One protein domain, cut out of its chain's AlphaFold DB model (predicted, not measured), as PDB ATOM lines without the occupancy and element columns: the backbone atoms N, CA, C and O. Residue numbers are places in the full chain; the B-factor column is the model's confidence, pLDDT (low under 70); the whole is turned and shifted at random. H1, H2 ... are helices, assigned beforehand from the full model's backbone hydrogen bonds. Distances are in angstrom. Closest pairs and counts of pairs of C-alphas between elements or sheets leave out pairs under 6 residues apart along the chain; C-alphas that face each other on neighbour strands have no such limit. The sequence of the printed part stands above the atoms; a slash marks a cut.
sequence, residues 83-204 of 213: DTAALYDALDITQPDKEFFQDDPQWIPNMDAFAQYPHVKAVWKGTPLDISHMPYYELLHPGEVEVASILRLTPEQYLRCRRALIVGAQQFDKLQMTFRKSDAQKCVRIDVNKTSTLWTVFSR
ATOM      1  N   ASP A  83      26.049   2.862 -62.909       76.50
ATOM      2  CA  ASP A  83      24.956   2.018 -63.366       76.50
ATOM      3  C   ASP A  83      24.310   1.399 -62.126       76.50
ATOM      4  O   ASP A  83      24.588   0.270 -61.727       76.50
ATOM      5  N   THR A  84      23.474   2.193 -61.455       77.62
ATOM      6  CA  THR A  84      22.770   1.786 -60.236       77.62
ATOM      7  C   THR A  84      21.900   0.550 -60.465       77.62
ATOM      8  O   THR A  84      21.632  -0.182 -59.520       77.62
ATOM      9  N   ALA A  85      21.476   0.293 -61.709       82.94
ATOM     10  CA  ALA A  85      20.720  -0.904 -62.054       82.94
ATOM     11  C   ALA A  85      21.611  -2.153 -62.117       82.94
ATOM     12  O   ALA A  85      21.147  -3.232 -61.762       82.94
ATOM     13  N   ALA A  86      22.870  -2.020 -62.548       88.69
ATOM     14  CA  ALA A  86      23.840  -3.113 -62.485       88.69
ATOM     15  C   ALA A  86      24.196  -3.470 -61.035       88.69
ATOM     16  O   ALA A  86      24.350  -4.648 -60.720       88.69
ATOM     17  N   LEU A  87      24.249  -2.471 -60.139       89.19
ATOM     18  CA  LEU A  87      24.441  -2.724 -58.710       89.19
ATOM     19  C   LEU A  87      23.348  -3.651 -58.167       89.19
ATOM     20  O   LEU A  87      23.684  -4.619 -57.504       89.19
ATOM     21  N   TYR A  88      22.073  -3.399 -58.488       92.38
ATOM     22  CA  TYR A  88      20.941  -4.208 -58.018       92.38
ATOM     23  C   TYR A  88      21.087  -5.707 -58.316       92.38
ATOM     24  O   TYR A  88      20.742  -6.525 -57.464       92.38
ATOM     25  N   ASP A  89      21.601  -6.076 -59.495       92.12
ATOM     26  CA  ASP A  89      21.803  -7.488 -59.849       92.12
ATOM     27  C   ASP A  89      22.974  -8.121 -59.091       92.12
ATOM     28  O   ASP A  89      22.950  -9.315 -58.803       92.12
ATOM     29  N   ALA A  90      24.002  -7.325 -58.795       91.75
ATOM     30  CA  ALA A  90      25.242  -7.776 -58.172       91.75
ATOM     31  C   ALA A  90      25.187  -7.798 -56.633       91.75
ATOM     32  O   ALA A  90      26.168  -8.181 -56.002       91.75
ATOM     33  N   LEU A  91      24.074  -7.376 -56.021       91.19
ATOM     34  CA  LEU A  91      23.923  -7.365 -54.567       91.19
ATOM     35  C   LEU A  91      23.929  -8.786 -53.997       91.19
ATOM     36  O   LEU A  91      23.008  -9.569 -54.248       91.19
ATOM     37  N   ASP A  92      24.916  -9.067 -53.149       90.75
ATOM     38  CA  ASP A  92      24.862 -10.196 -52.230       90.75
ATOM     39  C   ASP A  92      23.881  -9.864 -51.101       90.75
ATOM     40  O   ASP A  92      23.999  -8.827 -50.452       90.75
ATOM     41  N   ILE A  93      22.878 -10.719 -50.903       91.50
ATOM     42  CA  ILE A  93      21.827 -10.558 -49.889       91.50
ATOM     43  C   ILE A  93      22.235 -11.214 -48.569       91.50
ATOM     44  O   ILE A  93      21.767 -10.802 -47.511       91.50
ATOM     45  N   THR A  94      23.119 -12.208 -48.625       90.38
ATOM     46  CA  THR A  94      23.517 -13.009 -47.461       90.38
ATOM     47  C   THR A  94      24.394 -12.223 -46.494       90.38
ATOM     48  O   THR A  94      24.331 -12.443 -45.287       90.38
ATOM     49  N   GLN A  95      25.156 -11.260 -47.017       89.62
ATOM     50  CA  GLN A  95      25.980 -10.363 -46.221       89.62
ATOM     51  C   GLN A  95      25.107  -9.499 -45.289       89.62
ATOM     52  O   GLN A  95      24.108  -8.942 -45.757       89.62
ATOM     53  N   PRO A  96      25.443  -9.338 -43.997       90.12
ATOM     54  CA  PRO A  96      24.692  -8.480 -43.080       90.12
ATOM     55  C   PRO A  96      24.859  -6.991 -43.422       90.12
ATOM     56  O   PRO A  96      25.907  -6.555 -43.898       90.12
ATOM     57  N   ASP A  97      23.844  -6.177 -43.110       90.62
ATOM     58  CA  ASP A  97      23.831  -4.745 -43.458       90.62
ATOM     59  C   ASP A  97      25.028  -3.969 -42.875       90.62
ATOM     60  O   ASP A  97      25.544  -3.058 -43.515       90.62
ATOM     61  N   LYS A  98      25.514  -4.357 -41.689       90.38
ATOM     62  CA  LYS A  98      26.676  -3.724 -41.047       90.38
ATOM     63  C   LYS A  98      27.960  -3.858 -41.869       90.38
ATOM     64  O   LYS A  98      28.754  -2.925 -41.903       90.38
ATOM     65  N   GLU A  99      28.164  -5.008 -42.505       91.75
ATOM     66  CA  GLU A  99      29.320  -5.233 -43.375       91.75
ATOM     67  C   GLU A  99      29.096  -4.592 -44.747       91.75
ATOM     68  O   GLU A  99      30.011  -3.999 -45.310       91.75
ATOM     69  N   PHE A 100      27.864  -4.646 -45.259       92.12
ATOM     70  CA  PHE A 100      27.519  -4.044 -46.544       92.12
ATOM     71  C   PHE A 100      27.738  -2.518 -46.560       92.12
ATOM     72  O   PHE A 100      28.224  -1.972 -47.548       92.12
ATOM     73  N   PHE A 101      27.420  -1.824 -45.461       91.50
ATOM     74  CA  PHE A 101      27.603  -0.374 -45.308       91.50
ATOM     75  C   PHE A 101      28.856   0.002 -44.494       91.50
ATOM     76  O   PHE A 101      28.892   1.073 -43.887       91.50
ATOM     77  N   GLN A 102      29.886  -0.852 -44.465       91.12
ATOM     78  CA  GLN A 102      31.084  -0.643 -43.640       91.12
ATOM     79  C   GLN A 102      31.764   0.720 -43.877       91.12
ATOM     80  O   GLN A 102      32.197   1.356 -42.916       91.12
ATOM     81  N   ASP A 103      31.826   1.181 -45.128       90.38
ATOM     82  CA  ASP A 103      32.467   2.454 -45.487       90.38
ATOM     83  C   ASP A 103      31.683   3.685 -45.010       90.38
ATOM     84  O   ASP A 103      32.250   4.761 -44.833       90.38
ATOM     85  N   ASP A 104      30.372   3.543 -44.809       91.50
ATOM     86  CA  ASP A 104      29.456   4.642 -44.513       91.50
ATOM     87  C   ASP A 104      28.332   4.178 -43.548       91.50
ATOM     88  O   ASP A 104      27.160   4.120 -43.934       91.50
ATOM     89  N   PRO A 105      28.638   3.876 -42.267       92.81
ATOM     90  CA  PRO A 105      27.684   3.248 -41.338       92.81
ATOM     91  C   PRO A 105      26.419   4.071 -41.050       92.81
ATOM     92  O   PRO A 105      25.389   3.523 -40.672       92.81
ATOM     93  N   GLN A 106      26.473   5.387 -41.259       93.44
ATOM     94  CA  GLN A 106      25.334   6.310 -41.144       93.44
ATOM     95  C   GLN A 106      24.203   6.033 -42.156       93.44
ATOM     96  O   GLN A 106      23.093   6.532 -42.002       93.44
ATOM     97  N   TRP A 107      24.479   5.247 -43.201       94.38
ATOM     98  CA  TRP A 107      23.489   4.826 -44.196       94.38
ATOM     99  C   TRP A 107      22.819   3.492 -43.861       94.38
ATOM    100  O   TRP A 107      21.914   3.074 -44.585       94.38
ATOM    101  N   ILE A 108      23.206   2.838 -42.761       93.75
ATOM    102  CA  ILE A 108      22.479   1.671 -42.261       93.75
ATOM    103  C   ILE A 108      21.066   2.134 -41.861       93.75
ATOM    104  O   ILE A 108      20.928   3.099 -41.108       93.75
ATOM    105  N   PRO A 109      20.001   1.499 -42.376       93.56
ATOM    106  CA  PRO A 109      18.636   1.887 -42.043       93.56
ATOM    107  C   PRO A 109      18.334   1.613 -40.563       93.56
ATOM    108  O   PRO A 109      18.527   0.499 -40.073       93.56
ATOM    109  N   ASN A 110      17.826   2.620 -39.856       93.31
ATOM    110  CA  ASN A 110      17.354   2.495 -38.485       93.31
ATOM    111  C   ASN A 110      16.023   1.734 -38.473       93.31
ATOM    112  O   ASN A 110      15.000   2.231 -38.956       93.31
ATOM    113  N   MET A 111      16.042   0.526 -37.912       93.44
ATOM    114  CA  MET A 111      14.861  -0.332 -37.808       93.44
ATOM    115  C   MET A 111      13.853   0.178 -36.767       93.44
ATOM    116  O   MET A 111      12.651  -0.046 -36.935       93.44
ATOM    117  N   ASP A 112      14.295   0.959 -35.774       93.56
ATOM    118  CA  ASP A 112      13.412   1.576 -34.774       93.56
ATOM    119  C   ASP A 112      12.470   2.621 -35.397       93.56
ATOM    120  O   ASP A 112      11.429   2.952 -34.822       93.56
ATOM    121  N   ALA A 113      12.760   3.081 -36.622       93.50
ATOM    122  CA  ALA A 113      11.890   3.978 -37.381       93.50
ATOM    123  C   ALA A 113      10.472   3.405 -37.564       93.50
ATOM    124  O   ALA A 113       9.501   4.159 -37.606       93.50
ATOM    125  N   PHE A 114      10.317   2.077 -37.621       93.81
ATOM    126  CA  PHE A 114       8.992   1.452 -37.678       93.81
ATOM    127  C   PHE A 114       8.180   1.651 -36.390       93.81
ATOM    128  O   PHE A 114       6.960   1.799 -36.460       93.81
ATOM    129  N   ALA A 115       8.841   1.683 -35.230       93.69
ATOM    130  CA  ALA A 115       8.196   1.963 -33.950       93.69
ATOM    131  C   ALA A 115       7.920   3.464 -33.768       93.69
ATOM    132  O   ALA A 115       6.880   3.835 -33.225       93.69
ATOM    133  N   GLN A 116       8.815   4.325 -34.262       93.56
ATOM    134  CA  GLN A 116       8.659   5.783 -34.217       93.56
ATOM    135  C   GLN A 116       7.543   6.281 -35.151       93.56
ATOM    136  O   GLN A 116       6.804   7.206 -34.808       93.56
ATOM    137  N   TYR A 117       7.377   5.644 -36.314       93.69
ATOM    138  CA  TYR A 117       6.414   6.039 -37.341       93.69
ATOM    139  C   TYR A 117       5.431   4.906 -37.703       93.69
ATOM    140  O   TYR A 117       5.347   4.507 -38.868       93.69
ATOM    141  N   PRO A 118       4.592   4.423 -36.763       91.31
ATOM    142  CA  PRO A 118       3.714   3.259 -36.977       91.31
ATOM    143  C   PRO A 118       2.603   3.496 -38.020       91.31
ATOM    144  O   PRO A 118       1.968   2.562 -38.510       91.31
ATOM    145  N   HIS A 119       2.353   4.759 -38.371       91.62
ATOM    146  CA  HIS A 119       1.404   5.171 -39.408       91.62
ATOM    147  C   HIS A 119       1.987   5.072 -40.830       91.62
ATOM    148  O   HIS A 119       1.252   5.200 -41.815       91.62
ATOM    149  N   VAL A 120       3.301   4.867 -40.969       93.88
ATOM    150  CA  VAL A 120       3.962   4.713 -42.266       93.88
ATOM    151  C   VAL A 120       3.795   3.273 -42.732       93.88
ATOM    152  O   VAL A 120       4.507   2.371 -42.308       93.88
ATOM    153  N   LYS A 121       2.838   3.063 -43.636       91.38
ATOM    154  CA  LYS A 121       2.522   1.745 -44.195       91.38
ATOM    155  C   LYS A 121       2.529   1.766 -45.715       91.38
ATOM    156  O   LYS A 121       2.207   2.778 -46.344       91.38
ATOM    157  N   ALA A 122       2.876   0.629 -46.312       95.00
ATOM    158  CA  ALA A 122       2.649   0.410 -47.730       95.00
ATOM    159  C   ALA A 122       1.152   0.213 -47.992       95.00
ATOM    160  O   ALA A 122       0.445  -0.396 -47.196       95.00
ATOM    161  N   VAL A 123       0.670   0.711 -49.130       93.19
ATOM    162  CA  VAL A 123      -0.711   0.501 -49.572       93.19
ATOM    163  C   VAL A 123      -0.678  -0.106 -50.964       93.19
ATOM    164  O   VAL A 123      -0.067   0.449 -51.882       93.19
ATOM    165  N   TRP A 124      -1.336  -1.251 -51.118       93.38
ATOM    166  CA  TRP A 124      -1.463  -1.947 -52.391       93.38
ATOM    167  C   TRP A 124      -2.820  -2.640 -52.500       93.38
ATOM    168  O   TRP A 124      -3.466  -2.932 -51.497       93.38
ATOM    169  N   LYS A 125      -3.276  -2.875 -53.733       93.50
ATOM    170  CA  LYS A 125      -4.564  -3.525 -53.983       93.50
ATOM    171  C   LYS A 125      -4.439  -5.046 -53.903       93.50
ATOM    172  O   LYS A 125      -3.554  -5.635 -54.523       93.50
ATOM    173  N   GLY A 126      -5.419  -5.661 -53.250       94.88
ATOM    174  CA  GLY A 126      -5.547  -7.110 -53.121       94.88
ATOM    175  C   GLY A 126      -4.932  -7.652 -51.836       94.88
ATOM    176  O   GLY A 126      -4.314  -6.926 -51.066       94.88
ATOM    177  N   THR A 127      -5.120  -8.950 -51.614       96.06
ATOM    178  CA  THR A 127      -4.627  -9.632 -50.414       96.06
ATOM    179  C   THR A 127      -3.095  -9.612 -50.367       96.06
ATOM    180  O   THR A 127      -2.474  -9.837 -51.420       96.06
ATOM    181  N   PRO A 128      -2.486  -9.346 -49.198       97.44
ATOM    182  CA  PRO A 128      -1.047  -9.496 -49.000       97.44
ATOM    183  C   PRO A 128      -0.572 -10.920 -49.328       97.44
ATOM    184  O   PRO A 128      -1.330 -11.883 -49.202       97.44
ATOM    185  N   LEU A 129       0.668 -11.047 -49.799       97.44
ATOM    186  CA  LEU A 129       1.301 -12.336 -50.082       97.44
ATOM    187  C   LEU A 129       1.863 -12.924 -48.785       97.44
ATOM    188  O   LEU A 129       2.633 -12.250 -48.104       97.44
ATOM    189  N   ASP A 130       1.536 -14.173 -48.465       97.69
ATOM    190  CA  ASP A 130       2.246 -14.882 -47.401       97.69
ATOM    191  C   ASP A 130       3.665 -15.237 -47.870       97.69
ATOM    192  O   ASP A 130       3.847 -15.905 -48.888       97.69
ATOM    193  N   ILE A 131       4.661 -14.748 -47.134       98.06
ATOM    194  CA  ILE A 131       6.091 -14.902 -47.426       98.06
ATOM    195  C   ILE A 131       6.845 -15.636 -46.307       98.06
ATOM    196  O   ILE A 131       8.063 -15.763 -46.391       98.06
ATOM    197  N   SER A 132       6.140 -16.128 -45.282       97.62
ATOM    198  CA  SER A 132       6.723 -16.760 -44.081       97.62
ATOM    199  C   SER A 132       7.607 -17.979 -44.368       97.62
ATOM    200  O   SER A 132       8.544 -18.263 -43.635       97.62
ATOM    201  N   HIS A 133       7.330 -18.691 -45.459       96.94
ATOM    202  CA  HIS A 133       8.040 -19.900 -45.875       96.94
ATOM    203  C   HIS A 133       9.125 -19.634 -46.935       96.94
ATOM    204  O   HIS A 133       9.716 -20.574 -47.467       96.94
ATOM    205  N   MET A 134       9.353 -18.371 -47.311       97.62
ATOM    206  CA  MET A 134      10.279 -18.013 -48.385       97.62
ATOM    207  C   MET A 134      11.717 -17.849 -47.873       97.62
ATOM    208  O   MET A 134      11.929 -17.440 -46.730       97.62
ATOM    209  N   PRO A 135      12.732 -18.110 -48.718       97.00
ATOM    210  CA  PRO A 135      14.121 -17.893 -48.336       97.00
ATOM    211  C   PRO A 135      14.360 -16.426 -47.966       97.00
ATOM    212  O   PRO A 135      13.755 -15.522 -48.548       97.00
ATOM    213  N   TYR A 136      15.271 -16.207 -47.016       96.31
ATOM    214  CA  TYR A 136      15.643 -14.892 -46.475       96.31
ATOM    215  C   TYR A 136      14.549 -14.174 -45.671       96.31
ATOM    216  O   TYR A 136      14.740 -13.012 -45.317       96.31
ATOM    217  N   TYR A 137      13.434 -14.839 -45.349       97.44
ATOM    218  CA  TYR A 137      12.391 -14.271 -44.489       97.44
ATOM    219  C   TYR A 137      12.945 -13.809 -43.132       97.44
ATOM    220  O   TYR A 137      12.692 -12.684 -42.720       97.44
ATOM    221  N   GLU A 138      13.793 -14.628 -42.509       95.62
ATOM    222  CA  GLU A 138      14.414 -14.350 -41.203       95.62
ATOM    223  C   GLU A 138      15.336 -13.116 -41.191       95.62
ATOM    224  O   GLU A 138      15.690 -12.615 -40.127       95.62
ATOM    225  N   LEU A 139      15.753 -12.619 -42.362       95.06
ATOM    226  CA  LEU A 139      16.580 -11.410 -42.470       95.06
ATOM    227  C   LEU A 139      15.746 -10.121 -42.477       95.06
ATOM    228  O   LEU A 139      16.315  -9.028 -42.439       95.06
ATOM    229  N   LEU A 140      14.420 -10.232 -42.575       96.06
ATOM    230  CA  LEU A 140      13.515  -9.091 -42.574       96.06
ATOM    231  C   LEU A 140      13.129  -8.701 -41.150       96.06
ATOM    232  O   LEU A 140      12.739  -9.535 -40.332       96.06
ATOM    233  N   HIS A 141      13.126  -7.401 -40.882       95.88
ATOM    234  CA  HIS A 141      12.490  -6.868 -39.686       95.88
ATOM    235  C   HIS A 141      10.950  -7.018 -39.784       95.88
ATOM    236  O   HIS A 141      10.400  -6.916 -40.884       95.88
ATOM    237  N   PRO A 142      10.194  -7.196 -38.679       95.81
ATOM    238  CA  PRO A 142       8.735  -7.378 -38.732       95.81
ATOM    239  C   PRO A 142       7.974  -6.281 -39.497       95.81
ATOM    240  O   PRO A 142       7.026  -6.570 -40.226       95.81
ATOM    241  N   GLY A 143       8.417  -5.023 -39.395       96.06
ATOM    242  CA  GLY A 143       7.848  -3.918 -40.184       96.06
ATOM    243  C   GLY A 143       8.104  -4.052 -41.691       96.06
ATOM    244  O   GLY A 143       7.277  -3.667 -42.517       96.06
ATOM    245  N   GLU A 144       9.225  -4.659 -42.070       97.38
ATOM    246  CA  GLU A 144       9.575  -4.923 -43.465       97.38
ATOM    247  C   GLU A 144       8.776  -6.086 -44.039       97.38
ATOM    248  O   GLU A 144       8.360  -6.020 -45.195       97.38
ATOM    249  N   VAL A 145       8.500  -7.107 -43.221       97.81
ATOM    250  CA  VAL A 145       7.624  -8.229 -43.585       97.81
ATOM    251  C   VAL A 145       6.249  -7.722 -44.023       97.81
ATOM    252  O   VAL A 145       5.761  -8.133 -45.079       97.81
ATOM    253  N   GLU A 146       5.645  -6.788 -43.277       97.06
ATOM    254  CA  GLU A 146       4.354  -6.180 -43.642       97.06
ATOM    255  C   GLU A 146       4.442  -5.479 -45.011       97.06
ATOM    256  O   GLU A 146       3.621  -5.721 -45.900       97.06
ATOM    257  N   VAL A 147       5.479  -4.662 -45.226       98.06
ATOM    258  CA  VAL A 147       5.683  -3.932 -46.489       98.06
ATOM    259  C   VAL A 147       5.903  -4.887 -47.670       98.06
ATOM    260  O   VAL A 147       5.282  -4.714 -48.724       98.06
ATOM    261  N   ALA A 148       6.764  -5.894 -47.510       98.25
ATOM    262  CA  ALA A 148       7.072  -6.881 -48.542       98.25
ATOM    263  C   ALA A 148       5.834  -7.712 -48.911       98.25
ATOM    264  O   ALA A 148       5.525  -7.871 -50.097       98.25
ATOM    265  N   SER A 149       5.077  -8.155 -47.903       98.19
ATOM    266  CA  SER A 149       3.832  -8.907 -48.069       98.19
ATOM    267  C   SER A 149       2.770  -8.099 -48.825       98.19
ATOM    268  O   SER A 149       2.229  -8.576 -49.830       98.19
ATOM    269  N   ILE A 150       2.524  -6.842 -48.427       98.12
ATOM    270  CA  ILE A 150       1.557  -5.946 -49.088       98.12
ATOM    271  C   ILE A 150       1.940  -5.706 -50.554       98.12
ATOM    272  O   ILE A 150       1.091  -5.773 -51.444       98.12
ATOM    273  N   LEU A 151       3.226  -5.467 -50.830       98.00
ATOM    274  CA  LEU A 151       3.722  -5.239 -52.192       98.00
ATOM    275  C   LEU A 151       3.900  -6.527 -53.003       98.00
ATOM    276  O   LEU A 151       4.247  -6.458 -54.190       98.00
ATOM    277  N   ARG A 152       3.637  -7.695 -52.405       97.88
ATOM    278  CA  ARG A 152       3.816  -9.014 -53.022       97.88
ATOM    279  C   ARG A 152       5.223  -9.155 -53.603       97.88
ATOM    280  O   ARG A 152       5.383  -9.395 -54.804       97.88
ATOM    281  N   LEU A 153       6.218  -8.852 -52.778       98.00
ATOM    282  CA  LEU A 153       7.638  -9.030 -53.066       98.00
ATOM    283  C   LEU A 153       8.140 -10.222 -52.257       98.00
ATOM    284  O   LEU A 153       7.753 -10.382 -51.102       98.00
ATOM    285  N   THR A 154       9.010 -11.038 -52.849       98.12
ATOM    286  CA  THR A 154       9.731 -12.049 -52.064       98.12
ATOM    287  C   THR A 154      10.703 -11.351 -51.100       98.12
ATOM    288  O   THR A 154      11.136 -10.228 -51.398       98.12
ATOM    289  N   PRO A 155      11.095 -11.978 -49.973       98.06
ATOM    290  CA  PRO A 155      12.078 -11.388 -49.060       98.06
ATOM    291  C   PRO A 155      13.375 -10.995 -49.776       98.06
ATOM    292  O   PRO A 155      13.889  -9.891 -49.616       98.06
ATOM    293  N   GLU A 156      13.826 -11.860 -50.680       97.06
ATOM    294  CA  GLU A 156      14.981 -11.638 -51.542       97.06
ATOM    295  C   GLU A 156      14.861 -10.359 -52.397       97.06
ATOM    296  O   GLU A 156      15.775  -9.534 -52.442       97.06
ATOM    297  N   GLN A 157      13.719 -10.163 -53.068       97.56
ATOM    298  CA  GLN A 157      13.464  -8.960 -53.868       97.56
ATOM    299  C   GLN A 157      13.434  -7.706 -52.998       97.56
ATOM    300  O   GLN A 157      14.004  -6.681 -53.376       97.56
ATOM    301  N   TYR A 158      12.784  -7.785 -51.835       97.94
ATOM    302  CA  TYR A 158      12.693  -6.664 -50.911       97.94
ATOM    303  C   TYR A 158      14.079  -6.217 -50.433       97.94
ATOM    304  O   TYR A 158      14.400  -5.031 -50.530       97.94
ATOM    305  N   LEU A 159      14.924  -7.158 -49.996       97.00
ATOM    306  CA  LEU A 159      16.277  -6.870 -49.508       97.00
ATOM    307  C   LEU A 159      17.149  -6.219 -50.591       97.00
ATOM    308  O   LEU A 159      17.797  -5.201 -50.323       97.00
ATOM    309  N   ARG A 160      17.102  -6.721 -51.838       96.81
ATOM    310  CA  ARG A 160      17.797  -6.071 -52.969       96.81
ATOM    311  C   ARG A 160      17.300  -4.653 -53.199       96.81
ATOM    312  O   ARG A 160      18.105  -3.739 -53.366       96.81
ATOM    313  N   CYS A 161      15.983  -4.453 -53.204       97.25
ATOM    314  CA  CYS A 161      15.409  -3.125 -53.382       97.25
ATOM    315  C   CYS A 161      15.835  -2.174 -52.261       97.25
ATOM    316  O   CYS A 161      16.250  -1.059 -52.561       97.25
ATOM    317  N   ARG A 162      15.786  -2.603 -50.994       96.62
ATOM    318  CA  ARG A 162      16.222  -1.796 -49.846       96.62
ATOM    319  C   ARG A 162      17.664  -1.327 -50.019       96.62
ATOM    320  O   ARG A 162      17.907  -0.123 -50.047       96.62
ATOM    321  N   ARG A 163      18.598  -2.258 -50.234       96.25
ATOM    322  CA  ARG A 163      20.027  -1.943 -50.405       96.25
ATOM    323  C   ARG A 163      20.285  -1.047 -51.613       96.25
ATOM    324  O   ARG A 163      20.931  -0.014 -51.476       96.25
ATOM    325  N   ALA A 164      19.727  -1.383 -52.777       96.44
ATOM    326  CA  ALA A 164      19.928  -0.598 -53.993       96.44
ATOM    327  C   ALA A 164      19.383   0.835 -53.872       96.44
ATOM    328  O   ALA A 164      20.010   1.772 -54.362       96.44
ATOM    329  N   LEU A 165      18.231   1.020 -53.218       97.31
ATOM    330  CA  LEU A 165      17.646   2.348 -53.026       97.31
ATOM    331  C   LEU A 165      18.449   3.195 -52.036       97.31
ATOM    332  O   LEU A 165      18.652   4.376 -52.302       97.31
ATOM    333  N   ILE A 166      18.933   2.604 -50.940       96.31
ATOM    334  CA  ILE A 166      19.770   3.303 -49.954       96.31
ATOM    335  C   ILE A 166      21.116   3.696 -50.576       96.31
ATOM    336  O   ILE A 166      21.498   4.861 -50.501       96.31
ATOM    337  N   VAL A 167      21.789   2.783 -51.286       95.31
ATOM    338  CA  VAL A 167      23.038   3.109 -52.004       95.31
ATOM    339  C   VAL A 167      22.793   4.151 -53.099       95.31
ATOM    340  O   VAL A 167      23.603   5.055 -53.300       95.31
ATOM    341  N   GLY A 168      21.659   4.071 -53.799       95.62
ATOM    342  CA  GLY A 168      21.241   5.099 -54.750       95.62
ATOM    343  C   GLY A 168      21.117   6.473 -54.085       95.62
ATOM    344  O   GLY A 168      21.702   7.441 -54.569       95.62
ATOM    345  N   ALA A 169      20.426   6.558 -52.949       96.31
ATOM    346  CA  ALA A 169      20.293   7.794 -52.181       96.31
ATOM    347  C   ALA A 169      21.654   8.332 -51.705       96.31
ATOM    348  O   ALA A 169      21.939   9.514 -51.889       96.31
ATOM    349  N   GLN A 170      22.531   7.455 -51.214       95.38
ATOM    350  CA  GLN A 170      23.896   7.785 -50.804       95.38
ATOM    351  C   GLN A 170      24.725   8.389 -51.940       95.38
ATOM    352  O   GLN A 170      25.442   9.371 -51.744       95.38
ATOM    353  N   GLN A 171      24.626   7.842 -53.154       94.44
ATOM    354  CA  GLN A 171      25.319   8.402 -54.318       94.44
ATOM    355  C   GLN A 171      24.792   9.793 -54.686       94.44
ATOM    356  O   GLN A 171      25.571  10.664 -55.067       94.44
ATOM    357  N   PHE A 172      23.484  10.018 -54.563       95.19
ATOM    358  CA  PHE A 172      22.881  11.328 -54.813       95.19
ATOM    359  C   PHE A 172      23.289  12.359 -53.755       95.19
ATOM    360  O   PHE A 172      23.620  13.487 -54.122       95.19
ATOM    361  N   ASP A 173      23.357  11.966 -52.484       94.88
ATOM    362  CA  ASP A 173      23.834  12.817 -51.389       94.88
ATOM    363  C   ASP A 173      25.308  13.222 -51.574       94.88
ATOM    364  O   ASP A 173      25.648  14.407 -51.510       94.88
ATOM    365  N   LYS A 174      26.175  12.276 -51.972       93.56
ATOM    366  CA  LYS A 174      27.579  12.553 -52.347       93.56
ATOM    367  C   LYS A 174      27.697  13.571 -53.490       93.56
ATOM    368  O   LYS A 174      28.653  14.340 -53.538       93.56
ATOM    369  N   LEU A 175      26.717  13.604 -54.394       94.81
ATOM    370  CA  LEU A 175      26.631  14.566 -55.498       94.81
ATOM    371  C   LEU A 175      25.862  15.849 -55.139       94.81
ATOM    372  O   LEU A 175      25.686  16.700 -56.011       94.81
ATOM    373  N   GLN A 176      25.400  15.996 -53.892       94.56
ATOM    374  CA  GLN A 176      24.562  17.109 -53.426       94.56
ATOM    375  C   GLN A 176      23.282  17.270 -54.270       94.56
ATOM    376  O   GLN A 176      22.835  18.374 -54.587       94.56
ATOM    377  N   MET A 177      22.692  16.141 -54.672       94.69
ATOM    378  CA  MET A 177      21.470  16.065 -55.467       94.69
ATOM    379  C   MET A 177      20.334  15.421 -54.669       94.69
ATOM    380  O   MET A 177      20.530  14.485 -53.905       94.69
ATOM    381  N   THR A 178      19.102  15.866 -54.912       94.75
ATOM    382  CA  THR A 178      17.912  15.253 -54.300       94.75
ATOM    383  C   THR A 178      17.646  13.872 -54.899       94.75
ATOM    384  O   THR A 178      17.479  13.777 -56.119       94.75
ATOM    385  N   PHE A 179      17.511  12.833 -54.073       97.12
ATOM    386  CA  PHE A 179      17.117  11.500 -54.533       97.12
ATOM    387  C   PHE A 179      15.613  11.438 -54.824       97.12
ATOM    388  O   PHE A 179      14.781  11.335 -53.919       97.12
ATOM    389  N   ARG A 180      15.236  11.541 -56.101       97.56
ATOM    390  CA  ARG A 180      13.824  11.590 -56.508       97.56
ATOM    391  C   ARG A 180      13.271  10.193 -56.750       97.56
ATOM    392  O   ARG A 180      13.973   9.272 -57.159       97.56
ATOM    393  N   LYS A 181      11.949  10.084 -56.661       97.56
ATOM    394  CA  LYS A 181      11.189   8.884 -57.031       97.56
ATOM    395  C   LYS A 181      11.541   8.329 -58.421       97.56
ATOM    396  O   LYS A 181      11.652   7.120 -58.588       97.56
ATOM    397  N   SER A 182      11.739   9.194 -59.419       97.44
ATOM    398  CA  SER A 182      12.138   8.777 -60.775       97.44
ATOM    399  C   SER A 182      13.538   8.173 -60.842       97.44
ATOM    400  O   SER A 182      13.847   7.456 -61.789       97.44
ATOM    401  N   ASP A 183      14.405   8.504 -59.888       97.06
ATOM    402  CA  ASP A 183      15.760   7.969 -59.816       97.06
ATOM    403  C   ASP A 183      15.751   6.621 -59.101       97.06
ATOM    404  O   ASP A 183      16.297   5.664 -59.637       97.06
ATOM    405  N   ALA A 184      14.978   6.492 -58.020       97.62
ATOM    406  CA  ALA A 184      14.694   5.208 -57.375       97.62
ATOM    407  C   ALA A 184      14.184   4.141 -58.357       97.62
ATOM    408  O   ALA A 184      14.638   3.000 -58.338       97.62
ATOM    409  N   GLN A 185      13.288   4.522 -59.272       97.12
ATOM    410  CA  GLN A 185      12.777   3.642 -60.332       97.12
ATOM    411  C   GLN A 185      13.864   3.128 -61.287       97.12
ATOM    412  O   GLN A 185      13.685   2.068 -61.876       97.12
ATOM    413  N   LYS A 186      14.982   3.848 -61.443       95.62
ATOM    414  CA  LYS A 186      16.129   3.424 -62.266       95.62
ATOM    415  C   LYS A 186      17.117   2.555 -61.486       95.62
ATOM    416  O   LYS A 186      17.955   1.912 -62.106       95.62
ATOM    417  N   CYS A 187      17.056   2.556 -60.155       95.19
ATOM    418  CA  CYS A 187      17.973   1.796 -59.305       95.19
ATOM    419  C   CYS A 187      17.581   0.323 -59.159       95.19
ATOM    420  O   CYS A 187      18.421  -0.478 -58.779       95.19
ATOM    421  N   VAL A 188      16.325  -0.047 -59.423       96.56
ATOM    422  CA  VAL A 188      15.809  -1.401 -59.163       96.56
ATOM    423  C   VAL A 188      15.137  -1.992 -60.395       96.56
ATOM    424  O   VAL A 188      14.610  -1.266 -61.236       96.56
ATOM    425  N   ARG A 189      15.102  -3.326 -60.482       94.75
ATOM    426  CA  ARG A 189      14.481  -4.068 -61.594       94.75
ATOM    427  C   ARG A 189      13.155  -4.722 -61.210       94.75
ATOM    428  O   ARG A 189      12.931  -5.900 -61.472       94.75
ATOM    429  N   ILE A 190      12.280  -3.956 -60.569       95.62
ATOM    430  CA  ILE A 190      10.914  -4.384 -60.241       95.62
ATOM    431  C   ILE A 190       9.890  -3.420 -60.847       95.62
ATOM    432  O   ILE A 190      10.246  -2.387 -61.413       95.62
ATOM    433  N   ASP A 191       8.608  -3.761 -60.720       96.81
ATOM    434  CA  ASP A 191       7.512  -2.912 -61.183       96.81
ATOM    435  C   ASP A 191       7.624  -1.469 -60.652       96.81
ATOM    436  O   ASP A 191       7.817  -1.220 -59.457       96.81
ATOM    437  N   VAL A 192       7.443  -0.508 -61.559       96.69
ATOM    438  CA  VAL A 192       7.631   0.927 -61.302       96.69
ATOM    439  C   VAL A 192       6.704   1.468 -60.206       96.69
ATOM    440  O   VAL A 192       7.078   2.391 -59.469       96.69
ATOM    441  N   ASN A 193       5.505   0.900 -60.050       96.94
ATOM    442  CA  ASN A 193       4.558   1.310 -59.017       96.94
ATOM    443  C   ASN A 193       4.945   0.732 -57.655       96.94
ATOM    444  O   ASN A 193       4.829   1.427 -56.647       96.94
ATOM    445  N   LYS A 194       5.485  -0.488 -57.604       97.31
ATOM    446  CA  LYS A 194       6.029  -1.040 -56.354       97.31
ATOM    447  C   LYS A 194       7.210  -0.213 -55.852       97.31
ATOM    448  O   LYS A 194       7.216   0.202 -54.693       97.31
ATOM    449  N   THR A 195       8.145   0.136 -56.737       98.06
ATOM    450  CA  THR A 195       9.272   1.024 -56.394       98.06
ATOM    451  C   THR A 195       8.796   2.387 -55.916       98.06
ATOM    452  O   THR A 195       9.344   2.959 -54.978       98.06
ATOM    453  N   SER A 196       7.741   2.909 -56.542       97.75
ATOM    454  CA  SER A 196       7.115   4.169 -56.146       97.75
ATOM    455  C   SER A 196       6.621   4.155 -54.699       97.75
ATOM    456  O   SER A 196       6.811   5.135 -53.972       97.75
ATOM    457  N   THR A 197       5.991   3.054 -54.288       98.19
ATOM    458  CA  THR A 197       5.520   2.867 -52.915       98.19
ATOM    459  C   THR A 197       6.690   2.678 -51.954       98.19
ATOM    460  O   THR A 197       6.726   3.373 -50.942       98.19
ATOM    461  N   LEU A 198       7.683   1.845 -52.294       98.25
ATOM    462  CA  LEU A 198       8.894   1.662 -51.477       98.25
ATOM    463  C   LEU A 198       9.619   2.983 -51.223       98.25
ATOM    464  O   LEU A 198       9.904   3.314 -50.078       98.25
ATOM    465  N   TRP A 199       9.844   3.782 -52.269       98.38
ATOM    466  CA  TRP A 199      10.468   5.097 -52.128       98.38
ATOM    467  C   TRP A 199       9.683   5.997 -51.169       98.38
ATOM    468  O   TRP A 199      10.272   6.674 -50.336       98.38
ATOM    469  N   THR A 200       8.351   5.980 -51.241       97.75
ATOM    470  CA  THR A 200       7.504   6.788 -50.349       97.75
ATOM    471  C   THR A 200       7.607   6.325 -48.896       97.75
ATOM    472  O   THR A 200       7.740   7.161 -48.007       97.75
ATOM    473  N   VAL A 201       7.569   5.011 -48.657       97.81
ATOM    474  CA  VAL A 201       7.715   4.417 -47.319       97.81
ATOM    475  C   VAL A 201       9.087   4.760 -46.741       97.81
ATOM    476  O   VAL A 201       9.162   5.374 -45.685       97.81
ATOM    477  N   PHE A 202      10.166   4.474 -47.470       97.56
ATOM    478  CA  PHE A 202      11.538   4.710 -47.006       97.56
ATOM    479  C   PHE A 202      11.851   6.195 -46.807       97.56
ATOM    480  O   PHE A 202      12.544   6.549 -45.860       97.56
ATOM    481  N   SER A 203      11.281   7.077 -47.635       96.31
ATOM    482  CA  SER A 203      11.394   8.528 -47.432       96.31
ATOM    483  C   SER A 203      10.750   8.964 -46.118       96.31
ATOM    484  O   SER A 203      11.308   9.801 -45.417       96.31
ATOM    485  N   ARG A 204       9.586   8.399 -45.770       95.94
ATOM    486  CA  ARG A 204       8.883   8.708 -44.514       95.94
ATOM    487  C   ARG A 204       9.563   8.101 -43.288       95.94
ATOM    488  O   ARG A 204       9.486   8.700 -42.228       95.94
TER     489      ARG A 204
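This is residues 83 to 204 of the 213 residues of the protein "SWIRM domain-containing protein" of Rhizopus microsporus var. microsporus (UniProt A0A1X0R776). One long helix, H5, runs through the middle, with the shorter helices H1 and H6 packed across one side of it and H7 crossing H6 beside them. H4 makes a corner with the beginning of H5, the long stretch of residues 117 to 141 loops round the outer side of H4, and the tiny helices H2 and H3 lie at the periphery. The printed part has 122 residues, with seven named helices, H1 to H7 in order along the chain, and no named strand; its class is all helix. It is compact, with a radius of gyration of the C-alphas of 13.8 A, and rounded, spanning 40 by 30 by 28 A.

H1, residues 84 to 90, begins at C-alpha 84 at (22.770, 1.786, -60.236) and is 10.1 A long. H2, residues 97 to 100, and H3, residues 113 to 116, each measure 4.9 A. H4, residues 142 to 150, measures 12.7 A. H5, residues 155 to 174, is the longest at 28.7 A, from C-alpha 155 at (12.078, -11.388, -49.060). H6, residues 181 to 187, measures 10.1 A. H7, residues 192 to 204, measures 18.5 A and ends at C-alpha 204 at (8.883, 8.708, -44.514).

H5 and H6 are the hub, touching three helices each. H5 touches H1 with residues 160 to 168 alone, at a steep tilt of 39 degrees, opposite ways; their closest C-alphas, of Tyr 88 and Ala 164, are 5.5 A apart. H5 touches H6 with residues 164 to 168 alone, closest at the C-alphas of Leu 165 and Ala 184, 6.0 A; the tilt of 68 degrees is steep, only just short of about perpendicular. H1 touches H6, closest at the C-alphas of Ala 85 and Cys 187, 4.7 A. H6 touches H7, closest at the C-alphas of Gln 185 and Thr 195, 5.9 A. H4 and H5 only just touch, with 3 pairs of C-alphas within 8 A, and only at the corner; their closest C-alphas, of Ala 148 and Tyr 158, are 6.1 A apart. H3 and H4 are close but not clearly touching. H2 touches no helix. In H4, H5 and H7 every O i to N i+4 pair is within hydrogen-bond range; in H1 and in H6 it is 2 of 3, and H2 and H3 are too short for such a pair.

The C-alphas farthest apart, of His 133 and Gln 176, are 41.2 A apart. The printed part has no cut. The links H2 to H3, of 12 residues, and H3 to H4, of 25, are long. Mean pLDDT of the printed part is 94.8, and no printed residue is under 70.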